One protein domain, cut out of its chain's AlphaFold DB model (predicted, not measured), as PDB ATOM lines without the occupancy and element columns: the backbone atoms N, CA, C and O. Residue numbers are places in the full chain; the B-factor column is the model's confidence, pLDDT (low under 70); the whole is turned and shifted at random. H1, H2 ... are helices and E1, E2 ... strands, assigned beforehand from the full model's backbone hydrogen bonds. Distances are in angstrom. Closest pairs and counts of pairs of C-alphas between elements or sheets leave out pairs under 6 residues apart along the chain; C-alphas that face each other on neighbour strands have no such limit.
ATOM      1  N   ILE A  99      -3.362  12.486  38.017       95.88
ATOM      2  CA  ILE A  99      -3.705  11.642  36.864       95.88
ATOM      3  C   ILE A  99      -3.127  12.278  35.601       95.88
ATOM      4  O   ILE A  99      -3.279  13.479  35.360       95.88
ATOM      5  N   VAL A 100      -2.484  11.457  34.773       96.88
ATOM      6  CA  VAL A 100      -1.967  11.853  33.461       96.88
ATOM      7  C   VAL A 100      -2.718  11.054  32.405       96.88
ATOM      8  O   VAL A 100      -2.714   9.829  32.449       96.88
ATOM      9  N   GLY A 101      -3.369  11.745  31.469       95.56
ATOM     10  CA  GLY A 101      -4.306  11.147  30.515       95.56
ATOM     11  C   GLY A 101      -4.212  11.700  29.100       95.56
ATOM     12  O   GLY A 101      -3.591  12.740  28.872       95.56
ATOM     13  N   CYS A 102      -4.877  11.031  28.159       94.56
ATOM     14  CA  CYS A 102      -5.041  11.502  26.784       94.56
ATOM     15  C   CYS A 102      -6.515  11.579  26.406       94.56
ATOM     16  O   CYS A 102      -7.263  10.620  26.592       94.56
ATOM     17  N   VAL A 103      -6.922  12.686  25.788       96.69
ATOM     18  CA  VAL A 103      -8.259  12.809  25.197       96.69
ATOM     19  C   VAL A 103      -8.200  13.053  23.701       96.69
ATOM     20  O   VAL A 103      -7.346  13.795  23.222       96.69
ATOM     21  N   GLU A 104      -9.128  12.457  22.961       95.06
ATOM     22  CA  GLU A 104      -9.216  12.621  21.513       95.06
ATOM     23  C   GLU A 104     -10.236  13.701  21.133       95.06
ATOM     24  O   GLU A 104     -11.427  13.621  21.465       95.06
ATOM     25  N   VAL A 105      -9.765  14.725  20.415       94.38
ATOM     26  CA  VAL A 105     -10.593  15.815  19.885       94.38
ATOM     27  C   VAL A 105     -10.131  16.169  18.480       94.38
ATOM     28  O   VAL A 105      -9.001  16.620  18.285       94.38
ATOM     29  N   GLY A 106     -11.035  16.026  17.509       89.00
ATOM     30  CA  GLY A 106     -10.754  16.337  16.108       89.00
ATOM     31  C   GLY A 106      -9.685  15.428  15.503       89.00
ATOM     32  O   GLY A 106      -8.787  15.939  14.845       89.00
ATOM     33  N   GLU A 107      -9.773  14.119  15.769       89.06
ATOM     34  CA  GLU A 107      -8.829  13.082  15.307       89.06
ATOM     35  C   GLU A 107      -7.408  13.226  15.884       89.06
ATOM     36  O   GLU A 107      -6.458  12.624  15.398       89.06
ATOM     37  N   MET A 108      -7.234  14.031  16.933       91.69
ATOM     38  CA  MET A 108      -5.935  14.287  17.551       91.69
ATOM     39  C   MET A 108      -5.957  13.968  19.037       91.69
ATOM     40  O   MET A 108      -6.934  14.278  19.723       91.69
ATOM     41  N   ALA A 109      -4.842  13.442  19.541       94.62
ATOM     42  CA  ALA A 109      -4.668  13.150  20.953       94.62
ATOM     43  C   ALA A 109      -4.134  14.381  21.701       94.62
ATOM     44  O   ALA A 109      -3.156  15.009  21.295       94.62
ATOM     45  N   TRP A 110      -4.756  14.722  22.822       96.06
ATOM     46  CA  TRP A 110      -4.355  15.822  23.694       96.06
ATOM     47  C   TRP A 110      -3.961  15.265  25.048       96.06
ATOM     48  O   TRP A 110      -4.786  14.667  25.739       96.06
ATOM     49  N   ARG A 111      -2.702  15.476  25.432       96.69
ATOM     50  CA  ARG A 111      -2.185  15.043  26.725       96.69
ATOM     51  C   ARG A 111      -2.559  16.042  27.812       96.69
ATOM     52  O   ARG A 111      -2.363  17.247  27.646       96.69
ATOM     53  N   GLY A 112      -3.083  15.525  28.915       96.38
ATOM     54  CA  GLY A 112      -3.478  16.295  30.082       96.38
ATOM     55  C   GLY A 112      -2.853  15.770  31.367       96.38
ATOM     56  O   GLY A 112      -2.549  14.584  31.493       96.38
ATOM     57  N   ILE A 113      -2.680  16.677  32.323       97.19
ATOM     58  CA  ILE A 113      -2.260  16.402  33.695       97.19
ATOM     59  C   ILE A 113      -3.278  17.069  34.616       97.19
ATOM     60  O   ILE A 113      -3.619  18.241  34.435       97.19
ATOM     61  N   ALA A 114      -3.797  16.315  35.575       97.06
ATOM     62  CA  ALA A 114      -4.724  16.824  36.570       97.06
ATOM     63  C   ALA A 114      -4.242  16.470  37.971       97.06
ATOM     64  O   ALA A 114      -3.908  15.315  38.231       97.06
ATOM     65  N   GLU A 115      -4.255  17.458  38.856       96.06
ATOM     66  CA  GLU A 115      -3.975  17.291  40.281       96.06
ATOM     67  C   GLU A 115      -5.299  17.347  41.048       96.06
ATOM     68  O   GLU A 115      -6.188  18.163  40.749       96.06
ATOM     69  N   PHE A 116      -5.446  16.482  42.040       92.56
ATOM     70  CA  PHE A 116      -6.638  16.390  42.867       92.56
ATOM     71  C   PHE A 116      -6.276  16.085  44.319       92.56
ATOM     72  O   PHE A 116      -5.246  15.491  44.624       92.56
ATOM     73  N   SER A 117      -7.157  16.493  45.224       87.19
ATOM     74  CA  SER A 117      -7.078  16.156  46.641       87.19
ATOM     75  C   SER A 117      -8.393  15.536  47.090       87.19
ATOM     76  O   SER A 117      -9.475  16.055  46.802       87.19
ATOM     77  N   ASP A 118      -8.295  14.399  47.778       80.50
ATOM     78  CA  ASP A 118      -9.425  13.578  48.211       80.50
ATOM     79  C   ASP A 118     -10.405  13.284  47.056       80.50
ATOM     80  O   ASP A 118     -10.163  12.417  46.227       80.50
ATOM     81  N   VAL A 119     -11.504  14.041  46.983       80.75
ATOM     82  CA  VAL A 119     -12.596  13.885  46.009       80.75
ATOM     83  C   VAL A 119     -12.764  15.109  45.105       80.75
ATOM     84  O   VAL A 119     -13.842  15.345  44.562       80.75
ATOM     85  N   LYS A 120     -11.744  15.965  44.983       86.81
ATOM     86  CA  LYS A 120     -11.861  17.221  44.238       86.81
ATOM     87  C   LYS A 120     -10.660  17.485  43.344       86.81
ATOM     88  O   LYS A 120      -9.531  17.603  43.805       86.81
ATOM     89  N   VAL A 121     -10.950  17.728  42.068       91.62
ATOM     90  CA  VAL A 121      -9.964  18.205  41.093       91.62
ATOM     91  C   VAL A 121      -9.573  19.653  41.402       91.62
ATOM     92  O   VAL A 121     -10.423  20.553  41.418       91.62
ATOM     93  N   GLU A 122      -8.284  19.879  41.641       92.81
ATOM     94  CA  GLU A 122      -7.715  21.185  41.979       92.81
ATOM     95  C   GLU A 122      -7.248  21.930  40.731       92.81
ATOM     96  O   GLU A 122      -7.626  23.089  40.515       92.81
ATOM     97  N   SER A 123      -6.462  21.253  39.897       93.44
ATOM     98  CA  SER A 123      -5.838  21.825  38.709       93.44
ATOM     99  C   SER A 123      -5.959  20.862  37.527       93.44
ATOM    100  O   SER A 123      -6.003  19.645  37.690       93.44
ATOM    101  N   VAL A 124      -6.098  21.421  36.323       95.88
ATOM    102  CA  VAL A 124      -6.108  20.661  35.068       95.88
ATOM    103  C   VAL A 124      -5.360  21.463  34.021       95.88
ATOM    104  O   VAL A 124      -5.807  22.555  33.642       95.88
ATOM    105  N   ASP A 125      -4.271  20.896  33.526       96.50
ATOM    106  CA  ASP A 125      -3.490  21.431  32.420       96.50
ATOM    107  C   ASP A 125      -3.518  20.459  31.238       96.50
ATOM    108  O   ASP A 125      -3.414  19.247  31.407       96.50
ATOM    109  N   VAL A 126      -3.697  20.991  30.034       96.12
ATOM    110  CA  VAL A 126      -3.688  20.217  28.787       96.12
ATOM    111  C   VAL A 126      -2.727  20.895  27.831       96.12
ATOM    112  O   VAL A 126      -2.839  22.103  27.591       96.12
ATOM    113  N   GLU A 127      -1.812  20.113  27.261       93.62
ATOM    114  CA  GLU A 127      -0.775  20.602  26.354       93.62
ATOM    115  C   GLU A 127      -1.400  21.428  25.207       93.62
ATOM    116  O   GLU A 127      -2.419  21.071  24.619       93.62
ATOM    117  N   LEU A 128      -0.802  22.577  24.869       90.31
ATOM    118  CA  LEU A 128      -1.323  23.490  23.829       90.31
ATOM    119  C   LEU A 128      -1.146  22.962  22.396       90.31
ATOM    120  O   LEU A 128      -1.612  23.582  21.424       90.31
ATOM    121  N   THR A 129      -0.406  21.872  22.266       92.56
ATOM    122  CA  THR A 129      -0.058  21.185  21.031       92.56
ATOM    123  C   THR A 129      -0.524  19.741  21.156       92.56
ATOM    124  O   THR A 129      -0.098  19.066  22.091       92.56
ATOM    125  N   PRO A 130      -1.386  19.262  20.247       93.94
ATOM    126  CA  PRO A 130      -1.777  17.869  20.250       93.94
ATOM    127  C   PRO A 130      -0.605  16.983  19.833       93.94
ATOM    128  O   PRO A 130       0.357  17.428  19.192       93.94
ATOM    129  N   ARG A 131      -0.733  15.703  20.152       93.88
ATOM    130  CA  ARG A 131       0.114  14.627  19.666       93.88
ATOM    131  C   ARG A 131      -0.575  13.924  18.509       93.88
ATOM    132  O   ARG A 131      -1.798  13.791  18.468       93.88
ATOM    133  N   CYS A 132       0.229  13.515  17.541       91.88
ATOM    134  CA  CYS A 132      -0.264  12.729  16.425       91.88
ATOM    135  C   CYS A 132      -0.725  11.352  16.928       91.88
ATOM    136  O   CYS A 132       0.050  10.707  17.629       91.88
ATOM    137  N   PRO A 133      -1.920  10.874  16.554       89.31
ATOM    138  CA  PRO A 133      -2.414   9.569  17.003       89.31
ATOM    139  C   PRO A 133      -1.541   8.397  16.516       89.31
ATOM    140  O   PRO A 133      -1.395   7.404  17.219       89.31
ATOM    141  N   ASP A 134      -0.900   8.531  15.349       90.00
ATOM    142  CA  ASP A 134      -0.086   7.463  14.756       90.00
ATOM    143  C   ASP A 134       1.349   7.437  15.311       90.00
ATOM    144  O   ASP A 134       1.878   6.387  15.673       90.00
ATOM    145  N   CYS A 135       2.002   8.608  15.324       89.56
ATOM    146  CA  CYS A 135       3.434   8.768  15.607       89.56
ATOM    147  C   CYS A 135       3.714   9.255  17.044       89.56
ATOM    148  O   CYS A 135       4.871   9.284  17.457       89.56
ATOM    149  N   GLN A 136       2.682   9.718  17.764       90.75
ATOM    150  CA  GLN A 136       2.691  10.254  19.142       90.75
ATOM    151  C   GLN A 136       3.618  11.457  19.401       90.75
ATOM    152  O   GLN A 136       3.694  11.990  20.513       90.75
ATOM    153  N   LYS A 137       4.258  11.969  18.343       91.06
ATOM    154  CA  LYS A 137       5.038  13.210  18.350       91.06
ATOM    155  C   LYS A 137       4.127  14.431  18.410       91.06
ATOM    156  O   LYS A 137       3.028  14.443  17.850       91.06
ATOM    157  N   GLU A 138       4.632  15.480  19.050       91.81
ATOM    158  CA  GLU A 138       3.987  16.791  19.093       91.81
ATOM    159  C   GLU A 138       3.806  17.352  17.681       91.81
ATOM    160  O   GLU A 138       4.747  17.413  16.886       91.81
ATOM    161  N   MET A 139       2.584  17.766  17.363       91.19
ATOM    162  CA  MET A 139       2.244  18.274  16.041       91.19
ATOM    163  C   MET A 139       2.616  19.749  15.886       91.19
ATOM    164  O   MET A 139       2.506  20.557  16.815       91.19
ATOM    165  N   THR A 140       2.982  20.141  14.668       90.56
ATOM    166  CA  THR A 140       3.308  21.528  14.327       90.56
ATOM    167  C   THR A 140       2.103  22.257  13.738       90.56
ATOM    168  O   THR A 140       1.215  21.672  13.115       90.56
ATOM    169  N   ARG A 141       2.045  23.576  13.967       89.44
ATOM    170  CA  ARG A 141       0.987  24.441  13.430       89.44
ATOM    171  C   ARG A 141       1.383  24.927  12.046       89.44
ATOM    172  O   ARG A 141       2.294  25.743  11.931       89.44
ATOM    173  N   GLU A 142       0.610  24.552  11.037       82.31
ATOM    174  CA  GLU A 142       0.765  25.085   9.687       82.31
ATOM    175  C   GLU A 142      -0.454  25.900   9.249       82.31
ATOM    176  O   GLU A 142      -1.598  25.694   9.677       82.31
ATOM    177  N   SER A 143      -0.202  26.883   8.388       75.88
ATOM    178  CA  SER A 143      -1.247  27.634   7.703       75.88
ATOM    179  C   SER A 143      -0.823  27.921   6.275       75.88
ATOM    180  O   SER A 143       0.228  28.524   6.066       75.88
ATOM    181  N   TYR A 144      -1.658  27.544   5.311       69.75
ATOM    182  CA  TYR A 144      -1.426  27.827   3.899       69.75
ATOM    183  C   TYR A 144      -2.667  28.450   3.262       69.75
ATOM    184  O   TYR A 144      -3.812  28.167   3.636       69.75
ATOM    185  N   GLU A 145      -2.433  29.341   2.304       68.56
ATOM    186  CA  GLU A 145      -3.491  29.992   1.543       68.56
ATOM    187  C   GLU A 145      -3.816  29.163   0.306       68.56
ATOM    188  O   GLU A 145      -2.961  28.924  -0.546       68.56
ATOM    189  N   LEU A 146      -5.071  28.736   0.185       57.88
ATOM    190  CA  LEU A 146      -5.558  28.160  -1.060       57.88
ATOM    191  C   LEU A 146      -6.091  29.290  -1.946       57.88
ATOM    192  O   LEU A 146      -7.040  29.982  -1.544       57.88
ATOM    193  N   PRO A 147      -5.541  29.479  -3.160       54.38
ATOM    194  CA  PRO A 147      -6.170  30.350  -4.135       54.38
ATOM    195  C   PRO A 147      -7.531  29.750  -4.490       54.38
ATOM    196  O   PRO A 147      -7.623  28.616  -4.964       54.38
ATOM    197  N   THR A 166      -7.561  30.600   4.076       69.69
ATOM    198  CA  THR A 166      -6.461  30.096   4.903       69.69
ATOM    199  C   THR A 166      -6.916  28.806   5.571       69.69
ATOM    200  O   THR A 166      -7.782  28.840   6.449       69.69
ATOM    201  N   ARG A 167      -6.344  27.664   5.179       77.06
ATOM    202  CA  ARG A 167      -6.514  26.426   5.947       77.06
ATOM    203  C   ARG A 167      -5.468  26.393   7.046       77.06
ATOM    204  O   ARG A 167      -4.295  26.660   6.801       77.06
ATOM    205  N   LYS A 168      -5.917  26.109   8.263       87.94
ATOM    206  CA  LYS A 168      -5.062  25.906   9.431       87.94
ATOM    207  C   LYS A 168      -5.014  24.406   9.671       87.94
ATOM    208  O   LYS A 168      -6.072  23.793   9.763       87.94
ATOM    209  N   LYS A 169      -3.820  23.838   9.774       90.50
ATOM    210  CA  LYS A 169      -3.626  22.405   9.988       90.50
ATOM    211  C   LYS A 169      -2.655  22.128  11.122       90.50
ATOM    212  O   LYS A 169      -1.825  22.977  11.462       90.50
ATOM    213  N   TRP A 170      -2.796  20.938  11.677       92.00
ATOM    214  CA  TRP A 170      -1.780  20.261  12.459       92.00
ATOM    215  C   TRP A 170      -1.068  19.253  11.563       92.00
ATOM    216  O   TRP A 170      -1.722  18.572  10.772       92.00
ATOM    217  N   VAL A 171       0.254  19.167  11.674       92.00
ATOM    218  CA  VAL A 171       1.090  18.272  10.860       92.00
ATOM    219  C   VAL A 171       2.017  17.479  11.791       92.00
ATOM    220  O   VAL A 171       2.660  18.088  12.650       92.00
ATOM    221  N   CYS A 172       2.061  16.138  11.682       91.56
ATOM    222  CA  CYS A 172       3.092  15.346  12.380       91.56
ATOM    223  C   CYS A 172       4.448  15.754  11.769       91.56
ATOM    224  O   CYS A 172       4.586  15.744  10.547       91.56
ATOM    225  N   PRO A 173       5.450  16.123  12.585       88.88
ATOM    226  CA  PRO A 173       6.770  16.525  12.094       88.88
ATOM    227  C   PRO A 173       7.581  15.357  11.513       88.88
ATOM    228  O   PRO A 173       8.705  15.556  11.065       88.88
ATOM    229  N   ASP A 174       7.056  14.134  11.595       89.44
ATOM    230  CA  ASP A 174       7.665  12.944  11.026       89.44
ATOM    231  C   ASP A 174       7.211  12.753   9.580       89.44
ATOM    232  O   ASP A 174       6.044  12.435   9.321       89.44
ATOM    233  N   ASP A 175       8.150  12.930   8.653       83.06
ATOM    234  CA  ASP A 175       7.918  12.775   7.217       83.06
ATOM    235  C   ASP A 175       7.465  11.348   6.853       83.06
ATOM    236  O   ASP A 175       6.719  11.176   5.888       83.06
ATOM    237  N   ASP A 176       7.857  10.334   7.639       89.69
ATOM    238  CA  ASP A 176       7.450   8.941   7.415       89.69
ATOM    239  C   ASP A 176       5.990   8.686   7.834       89.69
ATOM    240  O   ASP A 176       5.335   7.791   7.297       89.69
ATOM    241  N   CYS A 177       5.458   9.479   8.772       89.75
ATOM    242  CA  CYS A 177       4.067   9.386   9.219       89.75
ATOM    243  C   CYS A 177       3.129  10.175   8.299       89.75
ATOM    244  O   CYS A 177       2.098   9.662   7.865       89.75
ATOM    245  N   GLY A 178       3.467  11.435   8.002       86.00
ATOM    246  CA  GLY A 178       2.687  12.288   7.098       86.00
ATOM    247  C   GLY A 178       1.262  12.621   7.568       86.00
ATOM    248  O   GLY A 178       0.475  13.158   6.785       86.00
ATOM    249  N   TYR A 179       0.910  12.318   8.821       90.19
ATOM    250  CA  TYR A 179      -0.418  12.582   9.371       90.19
ATOM    251  C   TYR A 179      -0.705  14.091   9.443       90.19
ATOM    252  O   TYR A 179       0.108  14.878   9.943       90.19
ATOM    253  N   THR A 180      -1.889  14.504   8.978       90.19
ATOM    254  CA  THR A 180      -2.359  15.894   9.084       90.19
ATOM    255  C   THR A 180      -3.815  15.947   9.509       90.19
ATOM    256  O   THR A 180      -4.628  15.219   8.947       90.19
ATOM    257  N   ALA A 181      -4.149  16.891  10.386       90.94
ATOM    258  CA  ALA A 181      -5.515  17.142  10.836       90.94
ATOM    259  C   ALA A 181      -5.888  18.620  10.664       90.94
ATOM    260  O   ALA A 181      -5.024  19.508  10.645       90.94
ATOM    261  N   ASP A 182      -7.183  18.903  10.524       90.31
ATOM    262  CA  ASP A 182      -7.673  20.276  10.451       90.31
ATOM    263  C   ASP A 182      -7.627  20.941  11.839       90.31
ATOM    264  O   ASP A 182      -8.028  20.380  12.862       90.31
ATOM    265  N   ARG A 183      -7.107  22.173  11.877       88.44
ATOM    266  CA  ARG A 183      -6.984  22.963  13.106       88.44
ATOM    267  C   ARG A 183      -8.165  23.911  13.235       88.44
ATOM    268  O   ARG A 183      -8.178  24.999  12.643       88.44
ATOM    269  N   GLU A 184      -9.110  23.523  14.072       87.94
ATOM    270  CA  GLU A 184     -10.305  24.301  14.370       87.94
ATOM    271  C   GLU A 184     -10.133  25.150  15.634       87.94
ATOM    272  O   GLU A 184      -9.319  24.881  16.522       87.94
ATOM    273  N   SER A 185     -10.893  26.240  15.717       85.62
ATOM    274  CA  SER A 185     -10.944  27.041  16.938       85.62
ATOM    275  C   SER A 185     -11.710  26.291  18.023       85.62
ATOM    276  O   SER A 185     -12.846  25.897  17.788       85.62
ATOM    277  N   GLY A 186     -11.133  26.184  19.220       89.88
ATOM    278  CA  GLY A 186     -11.812  25.618  20.390       89.88
ATOM    279  C   GLY A 186     -11.444  24.172  20.722       89.88
ATOM    280  O   GLY A 186     -11.727  23.761  21.839       89.88
ATOM    281  N   GLN A 187     -10.734  23.452  19.840       93.56
ATOM    282  CA  GLN A 187     -10.310  22.059  20.078       93.56
ATOM    283  C   GLN A 187      -9.551  21.889  21.404       93.56
ATOM    284  O   GLN A 187      -9.860  20.997  22.180       93.56
ATOM    285  N   HIS A 188      -8.614  22.794  21.713       93.94
ATOM    286  CA  HIS A 188      -7.875  22.764  22.983       93.94
ATOM    287  C   HIS A 188      -8.788  22.961  24.205       93.94
ATOM    288  O   HIS A 188      -8.701  22.217  25.175       93.94
ATOM    289  N   SER A 189      -9.712  23.924  24.149       95.50
ATOM    290  CA  SER A 189     -10.660  24.169  25.245       95.50
ATOM    291  C   SER A 189     -11.644  23.012  25.423       95.50
ATOM    292  O   SER A 189     -12.054  22.709  26.543       95.50
ATOM    293  N   GLU A 190     -12.026  22.360  24.327       96.50
ATOM    294  CA  GLU A 190     -12.838  21.151  24.355       96.50
ATOM    295  C   GLU A 190     -12.076  19.975  24.970       96.50
ATOM    296  O   GLU A 190     -12.615  19.333  25.870       96.50
ATOM    297  N   ALA A 191     -10.817  19.763  24.577       96.38
ATOM    298  CA  ALA A 191      -9.942  18.760  25.178       96.38
ATOM    299  C   ALA A 191      -9.790  18.989  26.688       96.38
ATOM    300  O   ALA A 191     -10.018  18.075  27.476       96.38
ATOM    301  N   GLN A 192      -9.527  20.226  27.120       97.12
ATOM    302  CA  GLN A 192      -9.436  20.565  28.543       97.12
ATOM    303  C   GLN A 192     -10.741  20.284  29.301       97.12
ATOM    304  O   GLN A 192     -10.712  19.758  30.414       97.12
ATOM    305  N   ARG A 193     -11.896  20.603  28.706       97.44
ATOM    306  CA  ARG A 193     -13.210  20.325  29.303       97.44
ATOM    307  C   ARG A 193     -13.469  18.824  29.431       97.44
ATOM    308  O   ARG A 193     -13.967  18.399  30.470       97.44
ATOM    309  N   LEU A 194     -13.173  18.051  28.386       97.12
ATOM    310  CA  LEU A 194     -13.360  16.599  28.369       97.12
ATOM    311  C   LEU A 194     -12.437  15.918  29.376       97.12
ATOM    312  O   LEU A 194     -12.919  15.178  30.225       97.12
ATOM    313  N   PHE A 195     -11.143  16.238  29.337       97.50
ATOM    314  CA  PHE A 195     -10.157  15.666  30.245       97.50
ATOM    315  C   PHE A 195     -10.511  15.945  31.708       97.50
ATOM    316  O   PHE A 195     -10.579  15.016  32.509       97.50
ATOM    317  N   LYS A 196     -10.869  17.194  32.040       96.94
ATOM    318  CA  LYS A 196     -11.371  17.532  33.377       96.94
ATOM    319  C   LYS A 196     -12.581  16.682  33.767       96.94
ATOM    320  O   LYS A 196     -12.616  16.179  34.882       96.94
ATOM    321  N   GLY A 197     -13.561  16.540  32.874       95.75
ATOM    322  CA  GLY A 197     -14.758  15.741  33.135       95.75
ATOM    323  C   GLY A 197     -14.429  14.281  33.445       95.75
ATOM    324  O   GLY A 197     -14.946  13.740  34.411       95.75
ATOM    325  N   PHE A 198     -13.517  13.667  32.688       96.25
ATOM    326  CA  PHE A 198     -13.102  12.286  32.933       96.25
ATOM    327  C   PHE A 198     -12.338  12.113  34.246       96.25
ATOM    328  O   PHE A 198     -12.591  11.157  34.969       96.25
ATOM    329  N   VAL A 199     -11.457  13.050  34.601       95.88
ATOM    330  CA  VAL A 199     -10.768  13.003  35.902       95.88
ATOM    331  C   VAL A 199     -11.756  13.202  37.054       95.88
ATOM    332  O   VAL A 199     -11.664  12.509  38.061       95.88
ATOM    333  N   GLN A 200     -12.737  14.099  36.905       95.31
ATOM    334  CA  GLN A 200     -13.810  14.240  37.893       95.31
ATOM    335  C   GLN A 200     -14.624  12.955  38.029       95.31
ATOM    336  O   GLN A 200     -14.878  12.533  39.151       95.31
ATOM    337  N   ASP A 201     -14.970  12.302  36.914       93.31
ATOM    338  CA  ASP A 201     -15.628  10.996  36.944       93.31
ATOM    339  C   ASP A 201     -14.793   9.988  37.747       93.31
ATOM    340  O   ASP A 201     -15.360   9.275  38.560       93.31
ATOM    341  N   ILE A 202     -13.470   9.932  37.571       93.94
ATOM    342  CA  ILE A 202     -12.596   9.002  38.312       93.94
ATOM    343  C   ILE A 202     -12.607   9.289  39.821       93.94
ATOM    344  O   ILE A 202     -12.760   8.384  40.641       93.94
ATOM    345  N   VAL A 203     -12.439  10.557  40.189       93.50
ATOM    346  CA  VAL A 203     -12.185  10.974  41.574       93.50
ATOM    347  C   VAL A 203     -13.477  11.081  42.400       93.50
ATOM    348  O   VAL A 203     -13.468  10.839  43.605       93.50
ATOM    349  N   GLU A 204     -14.608  11.425  41.778       92.31
ATOM    350  CA  GLU A 204     -15.880  11.664  42.479       92.31
ATOM    351  C   GLU A 204     -16.787  10.409  42.552       92.31
ATOM    352  O   GLU A 204     -17.734  10.381  43.341       92.31
ATOM    353  N   SER A 205     -16.516   9.351  41.774       87.44
ATOM    354  CA  SER A 205     -17.414   8.189  41.596       87.44
ATOM    355  C   SER A 205     -17.228   7.040  42.596       87.44
ATOM    356  O   SER A 205     -17.150   5.878  42.213       87.44
ATOM    357  N   GLN A 206     -17.186   7.327  43.896       84.62
ATOM    358  CA  GLN A 206     -16.938   6.308  44.932       84.62
ATOM    359  C   GLN A 206     -17.762   5.013  44.757       84.62
ATOM    360  O   GLN A 206     -18.992   5.049  44.708       84.62
ATOM    361  N   GLY A 207     -17.074   3.865  44.712       83.06
ATOM    362  CA  GLY A 207     -17.685   2.534  44.606       83.06
ATOM    363  C   GLY A 207     -18.059   2.084  43.188       83.06
ATOM    364  O   GLY A 207     -18.449   0.931  43.011       83.06
ATOM    365  N   GLU A 208     -17.920   2.943  42.178       89.81
ATOM    366  CA  GLU A 208     -18.130   2.587  40.770       89.81
ATOM    367  C   GLU A 208     -16.900   1.880  40.178       89.81
ATOM    368  O   GLU A 208     -15.778   2.048  40.657       89.81
ATOM    369  N   GLU A 209     -17.068   1.114  39.093       89.00
ATOM    370  CA  GLU A 209     -15.954   0.378  38.455       89.00
ATOM    371  C   GLU A 209     -14.789   1.273  38.010       89.00
ATOM    372  O   GLU A 209     -13.657   0.807  37.919       89.00
ATOM    373  N   TYR A 210     -15.074   2.542  37.729       90.12
ATOM    374  CA  TYR A 210     -14.108   3.552  37.304       90.12
ATOM    375  C   TYR A 210     -13.717   4.523  38.428       90.12
ATOM    376  O   TYR A 210     -13.104   5.552  38.152       90.12
ATOM    377  N   SER A 211     -14.087   4.214  39.673       91.94
ATOM    378  CA  SER A 211     -13.645   4.963  40.848       91.94
ATOM    379  C   SER A 211     -12.146   4.800  41.060       91.94
ATOM    380  O   SER A 211     -11.591   3.742  40.766       91.94
ATOM    381  N   LEU A 212     -11.496   5.838  41.584       92.31
ATOM    382  CA  LEU A 212     -10.048   5.859  41.797       92.31
ATOM    383  C   LEU A 212      -9.522   4.603  42.514       92.31
ATOM    384  O   LEU A 212      -8.588   3.978  42.017       92.31
ATOM    385  N   ASP A 213     -10.155   4.207  43.619       91.25
ATOM    386  CA  ASP A 213      -9.744   3.041  44.413       91.25
ATOM    387  C   ASP A 213      -9.823   1.745  43.586       91.25
ATOM    388  O   ASP A 213      -8.853   0.993  43.496       91.25
ATOM    389  N   ASN A 214     -10.939   1.536  42.876       91.44
ATOM    390  CA  ASN A 214     -11.129   0.358  42.025       91.44
ATOM    391  C   ASN A 214     -10.175   0.336  40.821       91.44
ATOM    392  O   ASN A 214      -9.810  -0.740  40.346       91.44
ATOM    393  N   LEU A 215      -9.788   1.502  40.295       93.62
ATOM    394  CA  LEU A 215      -8.794   1.585  39.226       93.62
ATOM    395  C   LEU A 215      -7.401   1.224  39.741       93.62
ATOM    396  O   LEU A 215      -6.701   0.473  39.071       93.62
ATOM    397  N   ILE A 216      -7.016   1.721  40.922       92.50
ATOM    398  CA  ILE A 216      -5.725   1.427  41.562       92.50
ATOM    399  C   ILE A 216      -5.575  -0.076  41.815       92.50
ATOM    400  O   ILE A 216      -4.539  -0.643  41.474       92.50
ATOM    401  N   GLU A 217      -6.613  -0.735  42.335       91.38
ATOM    402  CA  GLU A 217      -6.616  -2.187  42.579       91.38
ATOM    403  C   GLU A 217      -6.444  -3.027  41.303       91.38
ATOM    404  O   GLU A 217      -5.989  -4.169  41.364       91.38
ATOM    405  N   ARG A 218      -6.817  -2.477  40.142       92.62
ATOM    406  CA  ARG A 218      -6.736  -3.148  38.837       92.62
ATOM    407  C   ARG A 218      -5.422  -2.904  38.101       92.62
ATOM    408  O   ARG A 218      -5.213  -3.513  37.055       92.62
ATOM    409  N   VAL A 219      -4.562  -2.007  38.585       92.44
ATOM    410  CA  VAL A 219      -3.269  -1.761  37.942       92.44
ATOM    411  C   VAL A 219      -2.365  -2.977  38.136       92.44
ATOM    412  O   VAL A 219      -1.963  -3.306  39.251       92.44
ATOM    413  N   ASP A 220      -1.972  -3.598  37.027       88.62
ATOM    414  CA  ASP A 220      -0.961  -4.650  37.026       88.62
ATOM    415  C   ASP A 220       0.445  -4.042  37.211       88.62
ATOM    416  O   ASP A 220       1.105  -3.641  36.249       88.62
ATOM    417  N   GLY A 221       0.932  -3.986  38.454       87.12
ATOM    418  CA  GLY A 221       2.304  -3.578  38.778       87.12
ATOM    419  C   GLY A 221       2.402  -2.277  39.574       87.12
ATOM    420  O   GLY A 221       1.753  -2.123  40.602       87.12
ATOM    421  N   GLU A 222       3.289  -1.368  39.155       89.62
ATOM    422  CA  GLU A 222       3.499  -0.094  39.849       89.62
ATOM    423  C   GLU A 222       2.365   0.891  39.534       89.62
ATOM    424  O   GLU A 222       2.085   1.197  38.374       89.62
ATOM    425  N   VAL A 223       1.729   1.415  40.583       91.50
ATOM    426  CA  VAL A 223       0.664   2.413  40.461       91.50
ATOM    427  C   VAL A 223       1.283   3.767  40.135       91.50
ATOM    428  O   VAL A 223       1.979   4.369  40.952       91.50
ATOM    429  N   THR A 224       1.013   4.258  38.927       93.00
ATOM    430  CA  THR A 224       1.487   5.549  38.428       93.00
ATOM    431  C   THR A 224       0.306   6.418  37.980       93.00
ATOM    432  O   THR A 224      -0.755   5.893  37.634       93.00
ATOM    433  N   PRO A 225       0.474   7.753  37.900       93.88
ATOM    434  CA  PRO A 225      -0.555   8.649  37.362       93.88
ATOM    435  C   PRO A 225      -1.067   8.269  35.965       93.88
ATOM    436  O   PRO A 225      -2.200   8.594  35.616       93.88
ATOM    437  N   GLN A 226      -0.223   7.617  35.162       94.75
ATOM    438  CA  GLN A 226      -0.557   7.157  33.817       94.75
ATOM    439  C   GLN A 226      -1.275   5.802  33.838       94.75
ATOM    440  O   GLN A 226      -2.261   5.635  33.124       94.75
ATOM    441  N   SER A 227      -0.824   4.843  34.653       94.56
ATOM    442  CA  SER A 227      -1.404   3.492  34.658       94.56
ATOM    443  C   SER A 227      -2.875   3.495  35.080       94.56
ATOM    444  O   SER A 227      -3.679   2.754  34.525       94.56
ATOM    445  N   VAL A 228      -3.265   4.396  35.990       94.56
ATOM    446  CA  VAL A 228      -4.676   4.588  36.362       94.56
ATOM    447  C   VAL A 228      -5.519   5.062  35.175       94.56
ATOM    448  O   VAL A 228      -6.650   4.610  35.004       94.56
ATOM    449  N   TRP A 229      -4.969   5.925  34.315       96.31
ATOM    450  CA  TRP A 229      -5.654   6.346  33.093       96.31
ATOM    451  C   TRP A 229      -5.765   5.219  32.066       96.31
ATOM    452  O   TRP A 229      -6.800   5.092  31.418       96.31
ATOM    453  N   GLU A 230      -4.727   4.398  31.914       94.75
ATOM    454  CA  GLU A 230      -4.739   3.251  30.998       94.75
ATOM    455  C   GLU A 230      -5.845   2.257  31.376       94.75
ATOM    456  O   GLU A 230      -6.673   1.918  30.530       94.75
ATOM    457  N   VAL A 231      -5.954   1.902  32.661       95.00
ATOM    458  CA  VAL A 231      -7.047   1.053  33.167       95.00
ATOM    459  C   VAL A 231      -8.409   1.734  32.984       95.00
ATOM    460  O   VAL A 231      -9.376   1.100  32.554       95.00
ATOM    461  N   TYR A 232      -8.509   3.039  33.259       95.19
ATOM    462  CA  TYR A 232      -9.745   3.791  33.022       95.19
ATOM    463  C   TYR A 232     -10.171   3.748  31.549       95.19
ATOM    464  O   TYR A 232     -11.356   3.573  31.264       95.19
ATOM    465  N   ALA A 233      -9.225   3.878  30.617       93.88
ATOM    466  CA  ALA A 233      -9.476   3.852  29.180       93.88
ATOM    467  C   ALA A 233      -9.980   2.490  28.684       93.88
ATOM    468  O   ALA A 233     -10.792   2.439  27.762       93.88
ATOM    469  N   GLU A 234      -9.560   1.390  29.311       92.38
ATOM    470  CA  GLU A 234     -10.058   0.048  28.989       92.38
ATOM    471  C   GLU A 234     -11.517  -0.156  29.421       92.38
ATOM    472  O   GLU A 234     -12.298  -0.814  28.726       92.38
ATOM    473  N   ILE A 235     -11.905   0.425  30.558       92.94
ATOM    474  CA  ILE A 235     -13.250   0.277  31.132       92.94
ATOM    475  C   ILE A 235     -14.225   1.275  30.493       92.94
ATOM    476  O   ILE A 235     -15.368   0.938  30.159       92.94
ATOM    477  N   LYS A 236     -13.795   2.528  30.319       90.38
ATOM    478  CA  LYS A 236     -14.625   3.613  29.796       90.38
ATOM    479  C   LYS A 236     -14.705   3.515  28.274       90.38
ATOM    480  O   LYS A 236     -13.839   3.986  27.550       90.38
ATOM    481  N   GLN A 237     -15.824   2.998  27.773       82.38
ATOM    482  CA  GLN A 237     -16.123   2.917  26.334       82.38
ATOM    483  C   GLN A 237     -16.493   4.291  25.731       82.38
ATOM    484  O   GLN A 237     -17.618   4.506  25.274       82.38
ATOM    485  N   SER A 238     -15.573   5.256  25.762       89.69
ATOM    486  CA  SER A 238     -15.743   6.584  25.163       89.69
ATOM    487  C   SER A 238     -14.771   6.779  24.007       89.69
ATOM    488  O   SER A 238     -13.578   6.571  24.167       89.69
ATOM    489  N   SER A 239     -15.263   7.286  22.874       90.38
ATOM    490  CA  SER A 239     -14.422   7.665  21.727       90.38
ATOM    491  C   SER A 239     -13.486   8.846  22.002       90.38
ATOM    492  O   SER A 239     -12.700   9.207  21.142       90.38
ATOM    493  N   HIS A 240     -13.624   9.504  23.154       94.38
ATOM    494  CA  HIS A 240     -12.795  10.644  23.535       94.38
ATOM    495  C   HIS A 240     -11.710  10.282  24.544       94.38
ATOM    496  O   HIS A 240     -10.884  11.139  24.842       94.38
ATOM    497  N   VAL A 241     -11.720   9.071  25.100       94.31
ATOM    498  CA  VAL A 241     -10.672   8.592  26.004       94.31
ATOM    499  C   VAL A 241      -9.675   7.805  25.161       94.31
ATOM    500  O   VAL A 241     -10.069   6.908  24.425       94.31
ATOM    501  N   SER A 242      -8.397   8.165  25.240       91.69
ATOM    502  CA  SER A 242      -7.330   7.548  24.448       91.69
ATOM    503  C   SER A 242      -6.095   7.304  25.322       91.69
ATOM    504  O   SER A 242      -5.961   7.869  26.410       91.69
ATOM    505  N   THR A 243      -5.189   6.455  24.844       91.50
ATOM    506  CA  THR A 243      -3.847   6.225  25.405       91.50
ATOM    507  C   THR A 243      -2.737   6.593  24.406       91.50
ATOM    508  O   THR A 243      -1.554   6.385  24.673       91.50
TER     509      THR A 243
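Overview. This is residues 99 to 147 and 166 to 243 of the 247 residues of an uncharacterized protein of Haloferax sp. Atlit-12N (UniProt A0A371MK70). A strongly twisted three-stranded sheet, E1 E2 E3, curls round the long helix H1, and the short helices H2 and H3 sit near that helix's last turns, H3 beside E1. A second small sheet, E4 E5 E6, lies at the other end of the long axis, and the ends of E4 and E5 reach farthest from the body. The printed part has 127 residues, with six named strands and then three named helices along it, of mixed class, helices and strands. Both sheets are antiparallel, in the orders E1 - E2 - E3 and E4 - E5 - E6. By its radius of gyration of the C-alphas, 16.1 A, the whole is compact, though its spans are 57 by 27 by 21 A.

Arrangement. Start at E1, residues 99 to 105, which forms a hairpin with E2, residues 108 to 117; look at N 101 and O 112, 3.0 A apart. E2 forms a hairpin with E3, residues 120 to 126, where N 113 and O 125 are 2.8 A apart; the three are a meander, each strand the antiparallel neighbour of the one before. Farther along, E4, residues 140 to 147, is the antiparallel neighbour of E5, residues 166 to 171, with N 142 and O 169 2.9 A apart. E5 forms a hairpin with E6, residues 180 to 182, with N 170 and O 181 2.8 A apart. H1, residues 187 to 204, is on one face of the sheet E1 E2 E3, two layers in all; the closest C-alphas of H1 and E3 are those of Gln 192 and Val 126, 5.8 A apart. H2, residues 212 to 217, is close to H1 but not clearly touching, with Ile 202 and Leu 212 their closest C-alphas, 5.3 A apart. H3, residues 227 to 235, touches H2, about perpendicular at 84 degrees, with the C-alphas of Leu 215 and Val 228 closest at 5.8 A. H3 only grazes the sheet E1 E2 E3, with its residues 227 to 233. In H1, H2 and H3 every O i to N i+4 pair is within hydrogen-bond range.

Along the chain. Find C-alpha 99 at (-3.705, 11.642, 36.864), where E1 begins; it is 18.8 A long. E2 runs 29.2 A, E3 17.7 A, E4 22.6 A and E5 15.2 A. H1 runs 25.3 A from C-alpha 187 at (-10.310, 22.059, 20.078), and H3 ends at C-alpha 235, (-13.250, 0.277, 31.132).

Size, cuts and confidence. The two C-alphas farthest apart are those of Pro 147 and Gly 207, 57.3 A. Residues 148 to 165 are not printed, and C-alphas 147 and 166 are 9.0 A apart across the cut. The link from E3 to E4, residues 127 to 139, is long. Confidence is low, with pLDDT under 70, at residues 144 to 147 and 166.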